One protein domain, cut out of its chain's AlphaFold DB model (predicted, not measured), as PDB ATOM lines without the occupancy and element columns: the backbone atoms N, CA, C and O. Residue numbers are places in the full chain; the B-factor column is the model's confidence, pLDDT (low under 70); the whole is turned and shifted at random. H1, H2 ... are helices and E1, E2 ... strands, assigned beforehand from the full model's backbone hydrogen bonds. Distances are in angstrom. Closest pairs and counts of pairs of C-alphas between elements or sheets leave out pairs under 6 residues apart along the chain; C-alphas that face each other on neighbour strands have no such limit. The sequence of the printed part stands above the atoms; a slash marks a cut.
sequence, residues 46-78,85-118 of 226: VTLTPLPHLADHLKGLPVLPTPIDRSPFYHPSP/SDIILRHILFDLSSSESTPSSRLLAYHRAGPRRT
ATOM      1  N   VAL A  46     -23.910 -29.947   6.259       83.69
ATOM      2  CA  VAL A  46     -22.658 -30.693   6.123       83.69
ATOM      3  C   VAL A  46     -22.835 -31.814   5.104       83.69
ATOM      4  O   VAL A  46     -23.758 -32.620   5.199       83.69
ATOM      5  N   THR A  47     -21.924 -31.891   4.137       83.81
ATOM      6  CA  THR A  47     -21.827 -33.023   3.211       83.81
ATOM      7  C   THR A  47     -20.797 -34.015   3.741       83.81
ATOM      8  O   THR A  47     -19.603 -33.713   3.814       83.81
ATOM      9  N   LEU A  48     -21.268 -35.206   4.110       82.69
ATOM     10  CA  LEU A  48     -20.423 -36.304   4.564       82.69
ATOM     11  C   LEU A  48     -19.946 -37.135   3.374       82.69
ATOM     12  O   LEU A  48     -20.748 -37.563   2.545       82.69
ATOM     13  N   THR A  49     -18.642 -37.397   3.311       81.81
ATOM     14  CA  THR A  49     -18.087 -38.313   2.307       81.81
ATOM     15  C   THR A  49     -18.234 -39.756   2.803       81.81
ATOM     16  O   THR A  49     -17.645 -40.075   3.841       81.81
ATOM     17  N   PRO A  50     -18.988 -40.633   2.106       80.50
ATOM     18  CA  PRO A  50     -19.166 -42.013   2.536       80.50
ATOM     19  C   PRO A  50     -17.844 -42.778   2.439       80.50
ATOM     20  O   PRO A  50     -17.095 -42.631   1.471       80.50
ATOM     21  N   LEU A  51     -17.568 -43.611   3.441       82.44
ATOM     22  CA  LEU A  51     -16.415 -44.503   3.432       82.44
ATOM     23  C   LEU A  51     -16.853 -45.913   3.036       82.44
ATOM     24  O   LEU A  51     -17.790 -46.431   3.642       82.44
ATOM     25  N   PRO A  52     -16.167 -46.558   2.077       85.38
ATOM     26  CA  PRO A  52     -16.402 -47.966   1.812       85.38
ATOM     27  C   PRO A  52     -16.002 -48.772   3.049       85.38
ATOM     28  O   PRO A  52     -14.870 -48.676   3.541       85.38
ATOM     29  N   HIS A  53     -16.926 -49.573   3.563       84.31
ATOM     30  CA  HIS A  53     -16.669 -50.482   4.663       84.31
ATOM     31  C   HIS A  53     -16.556 -51.913   4.154       84.31
ATOM     32  O   HIS A  53     -17.271 -52.356   3.263       84.31
ATOM     33  N   LEU A  54     -15.697 -52.703   4.801       82.19
ATOM     34  CA  LEU A  54     -15.576 -54.131   4.495       82.19
ATOM     35  C   LEU A  54     -16.925 -54.869   4.627       82.19
ATOM     36  O   LEU A  54     -17.195 -55.818   3.899       82.19
ATOM     37  N   ALA A  55     -17.780 -54.393   5.536       83.62
ATOM     38  CA  ALA A  55     -19.139 -54.883   5.748       83.62
ATOM     39  C   ALA A  55     -20.048 -54.756   4.521       83.62
ATOM     40  O   ALA A  55     -20.983 -55.539   4.388       83.62
ATOM     41  N   ASP A  56     -19.765 -53.801   3.637       86.75
ATOM     42  CA  ASP A  56     -20.558 -53.558   2.433       86.75
ATOM     43  C   ASP A  56     -20.268 -54.627   1.368       86.75
ATOM     44  O   ASP A  56     -21.106 -54.925   0.519       86.75
ATOM     45  N   HIS A  57     -19.086 -55.248   1.445       86.56
ATOM     46  CA  HIS A  57     -18.612 -56.252   0.496       86.56
ATOM     47  C   HIS A  57     -18.704 -57.687   1.035       86.56
ATOM     48  O   HIS A  57     -18.845 -58.624   0.253       86.56
ATOM     49  N   LEU A  58     -18.643 -57.875   2.358       84.50
ATOM     50  CA  LEU A  58     -18.680 -59.186   3.009       84.50
ATOM     51  C   LEU A  58     -19.904 -59.311   3.926       84.50
ATOM     52  O   LEU A  58     -19.980 -58.696   4.992       84.50
ATOM     53  N   LYS A  59     -20.852 -60.162   3.525       85.44
ATOM     54  CA  LYS A  59     -22.047 -60.475   4.321       85.44
ATOM     55  C   LYS A  59     -21.687 -61.374   5.508       85.44
ATOM     56  O   LYS A  59     -20.864 -62.273   5.383       85.44
ATOM     57  N   GLY A  60     -22.335 -61.150   6.653       83.56
ATOM     58  CA  GLY A  60     -22.194 -62.008   7.838       83.56
ATOM     59  C   GLY A  60     -20.944 -61.762   8.690       83.56
ATOM     60  O   GLY A  60     -20.623 -62.592   9.537       83.56
ATOM     61  N   LEU A  61     -20.238 -60.640   8.502       84.38
ATOM     62  CA  LEU A  61     -19.107 -60.294   9.366       84.38
ATOM     63  C   LEU A  61     -19.561 -60.106  10.823       84.38
ATOM     64  O   LEU A  61     -20.453 -59.287  11.073       84.38
ATOM     65  N   PRO A  62     -18.929 -60.791  11.793       88.69
ATOM     66  CA  PRO A  62     -19.291 -60.657  13.193       88.69
ATOM     67  C   PRO A  62     -18.973 -59.249  13.706       88.69
ATOM     68  O   PRO A  62     -18.040 -58.579  13.255       88.69
ATOM     69  N   VAL A  63     -19.750 -58.810  14.690       91.62
ATOM     70  CA  VAL A  63     -19.492 -57.587  15.450       91.62
ATOM     71  C   VAL A  63     -19.069 -58.020  16.845       91.62
ATOM     72  O   VAL A  63     -19.868 -58.554  17.607       91.62
ATOM     73  N   LEU A  64     -17.789 -57.843  17.153       92.38
ATOM     74  CA  LEU A  64     -17.182 -58.282  18.406       92.38
ATOM     75  C   LEU A  64     -16.860 -57.067  19.280       92.38
ATOM     76  O   LEU A  64     -16.511 -56.024  18.725       92.38
ATOM     77  N   PRO A  65     -16.926 -57.168  20.619       93.12
ATOM     78  CA  PRO A  65     -16.434 -56.107  21.493       93.12
ATOM     79  C   PRO A  65     -14.929 -55.912  21.292       93.12
ATOM     80  O   PRO A  65     -14.193 -56.866  21.019       93.12
ATOM     81  N   THR A  66     -14.468 -54.671  21.412       91.69
ATOM     82  CA  THR A  66     -13.047 -54.357  21.266       91.69
ATOM     83  C   THR A  66     -12.210 -54.991  22.388       91.69
ATOM     84  O   THR A  66     -12.615 -54.957  23.551       91.69
ATOM     85  N   PRO A  67     -11.025 -55.558  22.087       91.19
ATOM     86  CA  PRO A  67     -10.115 -56.070  23.114       91.19
ATOM     87  C   PRO A  67      -9.584 -54.985  24.058       91.19
ATOM     88  O   PRO A  67      -9.189 -55.304  25.177       91.19
ATOM     89  N   ILE A  68      -9.610 -53.715  23.627       90.00
ATOM     90  CA  ILE A  68      -9.095 -52.565  24.388       90.00
ATOM     91  C   ILE A  68      -9.761 -52.462  25.762       90.00
ATOM     92  O   ILE A  68      -9.073 -52.211  26.745       90.00
ATOM     93  N   ASP A  69     -11.068 -52.733  25.847       87.00
ATOM     94  CA  ASP A  69     -11.837 -52.668  27.098       87.00
ATOM     95  C   ASP A  69     -11.336 -53.645  28.174       87.00
ATOM     96  O   ASP A  69     -11.646 -53.488  29.350       87.00
ATOM     97  N   ARG A  70     -10.588 -54.679  27.775       84.19
ATOM     98  CA  ARG A  70     -10.045 -55.705  28.675       84.19
ATOM     99  C   ARG A  70      -8.559 -55.511  28.960       84.19
ATOM    100  O   ARG A  70      -7.984 -56.309  29.696       84.19
ATOM    101  N   SER A  71      -7.924 -54.512  28.348       82.62
ATOM    102  CA  SER A  71      -6.497 -54.272  28.529       82.62
ATOM    103  C   SER A  71      -6.241 -53.616  29.890       82.62
ATOM    104  O   SER A  71      -6.853 -52.591  30.186       82.62
ATOM    105  N   PRO A  72      -5.308 -54.138  30.708       80.50
ATOM    106  CA  PRO A  72      -4.956 -53.520  31.986       80.50
ATOM    107  C   PRO A  72      -4.232 -52.175  31.813       80.50
ATOM    108  O   PRO A  72      -4.101 -51.425  32.773       80.50
ATOM    109  N   PHE A  73      -3.763 -51.868  30.600       78.50
ATOM    110  CA  PHE A  73      -3.016 -50.649  30.284       78.50
ATOM    111  C   PHE A  73      -3.900 -49.516  29.747       78.50
ATOM    112  O   PHE A  73      -3.411 -48.405  29.553       78.50
ATOM    113  N   TYR A  74      -5.184 -49.780  29.484       79.00
ATOM    114  CA  TYR A  74      -6.105 -48.796  28.921       79.00
ATOM    115  C   TYR A  74      -7.334 -48.625  29.805       79.00
ATOM    116  O   TYR A  74      -8.088 -49.560  30.056       79.00
ATOM    117  N   HIS A  75      -7.578 -47.379  30.208       81.69
ATOM    118  CA  HIS A  75      -8.793 -46.965  30.899       81.69
ATOM    119  C   HIS A  75      -9.556 -45.987  29.997       81.69
ATOM    120  O   HIS A  75      -9.216 -44.802  29.961       81.69
ATOM    121  N   PRO A  76     -10.545 -46.463  29.213       82.94
ATOM    122  CA  PRO A  76     -11.307 -45.604  28.317       82.94
ATOM    123  C   PRO A  76     -12.031 -44.505  29.099       82.94
ATOM    124  O   PRO A  76     -12.886 -44.783  29.939       82.94
ATOM    125  N   SER A  77     -11.712 -43.248  28.807       86.56
ATOM    126  CA  SER A  77     -12.444 -42.092  29.323       86.56
ATOM    127  C   SER A  77     -13.676 -41.781  28.454       86.56
ATOM    128  O   SER A  77     -13.790 -42.271  27.319       86.56
ATOM    129  N   PRO A  78     -14.628 -40.962  28.942       85.25
ATOM    130  CA  PRO A  78     -15.696 -40.434  28.098       85.25
ATOM    131  C   PRO A  78     -15.124 -39.773  26.831       85.25
ATOM    132  O   PRO A  78     -14.212 -38.957  26.906       85.25
ATOM    133  N   SER A  85     -20.890 -41.434  13.538       86.62
ATOM    134  CA  SER A  85     -21.293 -40.050  13.272       86.62
ATOM    135  C   SER A  85     -20.245 -39.006  13.669       86.62
ATOM    136  O   SER A  85     -20.478 -37.819  13.465       86.62
ATOM    137  N   ASP A  86     -19.102 -39.413  14.231       90.25
ATOM    138  CA  ASP A  86     -18.024 -38.476  14.549       90.25
ATOM    139  C   ASP A  86     -17.323 -38.008  13.277       90.25
ATOM    140  O   ASP A  86     -16.733 -38.800  12.526       90.25
ATOM    141  N   ILE A  87     -17.346 -36.696  13.079       90.12
ATOM    142  CA  ILE A  87     -16.804 -36.034  11.901       90.12
ATOM    143  C   ILE A  87     -15.829 -34.922  12.289       90.12
ATOM    144  O   ILE A  87     -15.883 -34.371  13.386       90.12
ATOM    145  N   ILE A  88     -14.932 -34.590  11.368       90.69
ATOM    146  CA  ILE A  88     -14.036 -33.439  11.431       90.69
ATOM    147  C   ILE A  88     -14.351 -32.556  10.229       90.69
ATOM    148  O   ILE A  88     -14.353 -33.031   9.089       90.69
ATOM    149  N   LEU A  89     -14.617 -31.276  10.482       90.06
ATOM    150  CA  LEU A  89     -14.826 -30.290   9.427       90.06
ATOM    151  C   LEU A  89     -13.497 -29.970   8.740       90.06
ATOM    152  O   LEU A  89     -12.475 -29.782   9.398       90.06
ATOM    153  N   ARG A  90     -13.516 -29.872   7.409       86.56
ATOM    154  CA  ARG A  90     -12.341 -29.484   6.614       86.56
ATOM    155  C   ARG A  90     -11.882 -28.057   6.928       86.56
ATOM    156  O   ARG A  90     -10.686 -27.796   6.970       86.56
ATOM    157  N   HIS A  91     -12.838 -27.150   7.118       83.50
ATOM    158  CA  HIS A  91     -12.605 -25.751   7.459       83.50
ATOM    159  C   HIS A  91     -13.291 -25.464   8.794       83.50
ATOM    160  O   HIS A  91     -14.501 -25.641   8.913       83.50
ATOM    161  N   ILE A  92     -12.496 -25.077   9.792       84.56
ATOM    162  CA  ILE A  92     -12.941 -24.814  11.174       84.56
ATOM    163  C   ILE A  92     -12.877 -23.329  11.552       84.56
ATOM    164  O   ILE A  92     -13.186 -22.971  12.683       84.56
ATOM    165  N   LEU A  93     -12.432 -22.477  10.627       82.31
ATOM    166  CA  LEU A  93     -12.362 -21.034  10.821       82.31
ATOM    167  C   LEU A  93     -13.635 -20.407  10.259       82.31
ATOM    168  O   LEU A  93     -13.936 -20.583   9.078       82.31
ATOM    169  N   PHE A  94     -14.353 -19.688  11.116       78.38
ATOM    170  CA  PHE A  94     -15.578 -18.974  10.777       78.38
ATOM    171  C   PHE A  94     -15.377 -17.502  11.123       78.38
ATOM    172  O   PHE A  94     -15.076 -17.173  12.270       78.38
ATOM    173  N   ASP A  95     -15.510 -16.630  10.128       77.94
ATOM    174  CA  ASP A  95     -15.590 -15.192  10.362       77.94
ATOM    175  C   ASP A  95     -17.035 -14.845  10.730       77.94
ATOM    176  O   ASP A  95     -17.954 -15.082   9.949       77.94
ATOM    177  N   LEU A  96     -17.229 -14.349  11.953       76.62
ATOM    178  CA  LEU A  96     -18.534 -13.952  12.487       76.62
ATOM    179  C   LEU A  96     -18.778 -12.438  12.368       76.62
ATOM    180  O   LEU A  96     -19.850 -11.964  12.734       76.62
ATOM    181  N   SER A  97     -17.778 -11.675  11.916       74.69
ATOM    182  CA  SER A  97     -17.844 -10.213  11.813       74.69
ATOM    183  C   SER A  97     -18.404  -9.732  10.474       74.69
ATOM    184  O   SER A  97     -18.986  -8.649  10.400       74.69
ATOM    185  N   SER A  98     -18.274 -10.544   9.423       64.44
ATOM    186  CA  SER A  98     -18.880 -10.286   8.124       64.44
ATOM    187  C   SER A  98     -20.333 -10.775   8.119       64.44
ATOM    188  O   SER A  98     -20.619 -11.965   8.203       64.44
ATOM    189  N   SER A  99     -21.289  -9.842   8.009       56.72
ATOM    190  CA  SER A  99     -22.697 -10.181   7.738       56.72
ATOM    191  C   SER A  99     -22.932 -10.601   6.283       56.72
ATOM    192  O   SER A  99     -24.065 -10.907   5.901       56.72
ATOM    193  N   GLU A 100     -21.875 -10.629   5.464       59.41
ATOM    194  CA  GLU A 100     -21.930 -11.255   4.156       59.41
ATOM    195  C   GLU A 100     -22.167 -12.745   4.347       59.41
ATOM    196  O   GLU A 100     -21.372 -13.458   4.960       59.41
ATOM    197  N   SER A 101     -23.321 -13.181   3.841       53.25
ATOM    198  CA  SER A 101     -23.773 -14.561   3.798       53.25
ATOM    199  C   SER A 101     -22.589 -15.498   3.626       53.25
ATOM    200  O   SER A 101     -21.894 -15.424   2.607       53.25
ATOM    201  N   THR A 102     -22.399 -16.370   4.619       56.00
ATOM    202  CA  THR A 102     -21.571 -17.574   4.546       56.00
ATOM    203  C   THR A 102     -21.587 -18.034   3.093       56.00
ATOM    204  O   THR A 102     -22.694 -18.279   2.592       56.00
ATOM    205  N   PRO A 103     -20.450 -18.070   2.363       53.62
ATOM    206  CA  PRO A 103     -20.490 -18.509   0.979       53.62
ATOM    207  C   PRO A 103     -21.256 -19.824   0.979       53.62
ATOM    208  O   PRO A 103     -20.975 -20.675   1.825       53.62
ATOM    209  N   SER A 104     -22.278 -19.915   0.121       54.59
ATOM    210  CA  SER A 104     -23.209 -21.040  -0.066       54.59
ATOM    211  C   SER A 104     -22.459 -22.298  -0.527       54.59
ATOM    212  O   SER A 104     -22.666 -22.872  -1.593       54.59
ATOM    213  N   SER A 105     -21.478 -22.685   0.266       65.31
ATOM    214  CA  SER A 105     -20.459 -23.669   0.020       65.31
ATOM    215  C   SER A 105     -20.643 -24.656   1.150       65.31
ATOM    216  O   SER A 105     -20.339 -24.385   2.312       65.31
ATOM    217  N   ARG A 106     -21.288 -25.769   0.807       72.00
ATOM    218  CA  ARG A 106     -21.578 -26.870   1.725       72.00
ATOM    219  C   ARG A 106     -20.323 -27.187   2.535       72.00
ATOM    220  O   ARG A 106     -19.238 -27.319   1.962       72.00
ATOM    221  N   LEU A 107     -20.469 -27.351   3.846       83.56
ATOM    222  CA  LEU A 107     -19.334 -27.749   4.669       83.56
ATOM    223  C   LEU A 107     -18.931 -29.168   4.299       83.56
ATOM    224  O   LEU A 107     -19.756 -30.082   4.280       83.56
ATOM    225  N   LEU A 108     -17.647 -29.349   4.019       86.94
ATOM    226  CA  LEU A 108     -17.068 -30.666   3.818       86.94
ATOM    227  C   LEU A 108     -16.604 -31.215   5.160       86.94
ATOM    228  O   LEU A 108     -15.878 -30.540   5.896       86.94
ATOM    229  N   ALA A 109     -16.990 -32.455   5.443       89.00
ATOM    230  CA  ALA A 109     -16.564 -33.165   6.634       89.00
ATOM    231  C   ALA A 109     -16.075 -34.578   6.317       89.00
ATOM    232  O   ALA A 109     -16.543 -35.235   5.382       89.00
ATOM    233  N   TYR A 110     -15.141 -35.046   7.139       90.25
ATOM    234  CA  TYR A 110     -14.549 -36.376   7.056       90.25
ATOM    235  C   TYR A 110     -14.830 -37.154   8.332       90.25
ATOM    236  O   TYR A 110     -14.850 -36.577   9.416       90.25
ATOM    237  N   HIS A 111     -14.986 -38.471   8.231       90.81
ATOM    238  CA  HIS A 111     -15.085 -39.313   9.417       90.81
ATOM    239  C   HIS A 111     -13.799 -39.256  10.243       90.81
ATOM    240  O   HIS A 111     -12.688 -39.381   9.721       90.81
ATOM    241  N   ARG A 112     -13.954 -39.140  11.561       91.19
ATOM    242  CA  ARG A 112     -12.830 -39.191  12.492       91.19
ATOM    243  C   ARG A 112     -12.284 -40.618  12.601       91.19
ATOM    244  O   ARG A 112     -13.038 -41.577  12.784       91.19
ATOM    245  N   ALA A 113     -10.962 -40.767  12.524       90.62
ATOM    246  CA  ALA A 113     -10.279 -42.023  12.826       90.62
ATOM    247  C   ALA A 113     -10.076 -42.182  14.342       90.62
ATOM    248  O   ALA A 113      -9.848 -41.204  15.053       90.62
ATOM    249  N   GLY A 114     -10.137 -43.417  14.835       91.62
ATOM    250  CA  GLY A 114      -9.912 -43.722  16.244       91.62
ATOM    251  C   GLY A 114     -10.421 -45.108  16.637       91.62
ATOM    252  O   GLY A 114     -10.983 -45.820  15.792       91.62
ATOM    253  N   PRO A 115     -10.213 -45.507  17.903       92.25
ATOM    254  CA  PRO A 115     -10.686 -46.785  18.411       92.25
ATOM    255  C   PRO A 115     -12.216 -46.831  18.391       92.25
ATOM    256  O   PRO A 115     -12.904 -45.841  18.649       92.25
ATOM    257  N   ARG A 116     -12.757 -48.008  18.080       92.81
ATOM    258  CA  ARG A 116     -14.197 -48.277  18.041       92.81
ATOM    259  C   ARG A 116     -14.553 -49.234  19.173       92.81
ATOM    260  O   ARG A 116     -13.735 -50.072  19.543       92.81
ATOM    261  N   ARG A 117     -15.786 -49.144  19.683       92.50
ATOM    262  CA  ARG A 117     -16.307 -50.089  20.694       92.50
ATOM    263  C   ARG A 117     -16.372 -51.524  20.175       92.50
ATOM    264  O   ARG A 117     -16.388 -52.466  20.959       92.50
ATOM    265  N   THR A 118     -16.425 -51.688  18.855       92.88
ATOM    266  CA  THR A 118     -16.532 -52.988  18.204       92.88
ATOM    267  C   THR A 118     -15.490 -53.173  17.107       92.88
ATOM    268  O   THR A 118     -15.072 -52.221  16.446       92.88
TER     269      THR A 118
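Overview. This is residues 46 to 78 and 85 to 118 of the 226 residues of the protein "PFK domain-containing protein" of Ensete ventricosum (UniProt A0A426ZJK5). Little regular structure is here: a small mixed sheet, E1, E3, E2 in order, with loose chain leading away, H1 and H2 off the sheet, and residues 95 to 101 sticking out. The 67 printed residues run E1 H1 H2 E2 E3, class mixed, with only 19 in named elements. The whole is extended and flat, radius of gyration of the C-alphas 18.3 A, spanning 51 by 33 by 12 A.

Arrangement. Begin at E3, residues 107 to 111, the inner strand. E1, residues 46 to 48, is parallel to it, at 37 degrees; N 47 and O 107 are 2.8 A apart. E2, residues 87 to 89, is antiparallel, at 143 degrees, a hairpin with E3; N 88 and O 110 are 2.8 A apart. H1, residues 54 to 57, and H2, residues 67 to 70, are apart, both too short for an O i to N i+4 pair.

Along the chain. Find C-alpha 46 at (-22.658, -30.693, 6.123), where E1 begins. E3 runs 13.2 A to C-alpha 111 at (-15.085, -39.313, 9.417).

Size, cuts and confidence. Residues 79 to 84 are not printed; C-alphas 78 and 85 are 15.9 A apart. The link E2 to E3 is long; residues 98 to 105 have pLDDT under 70.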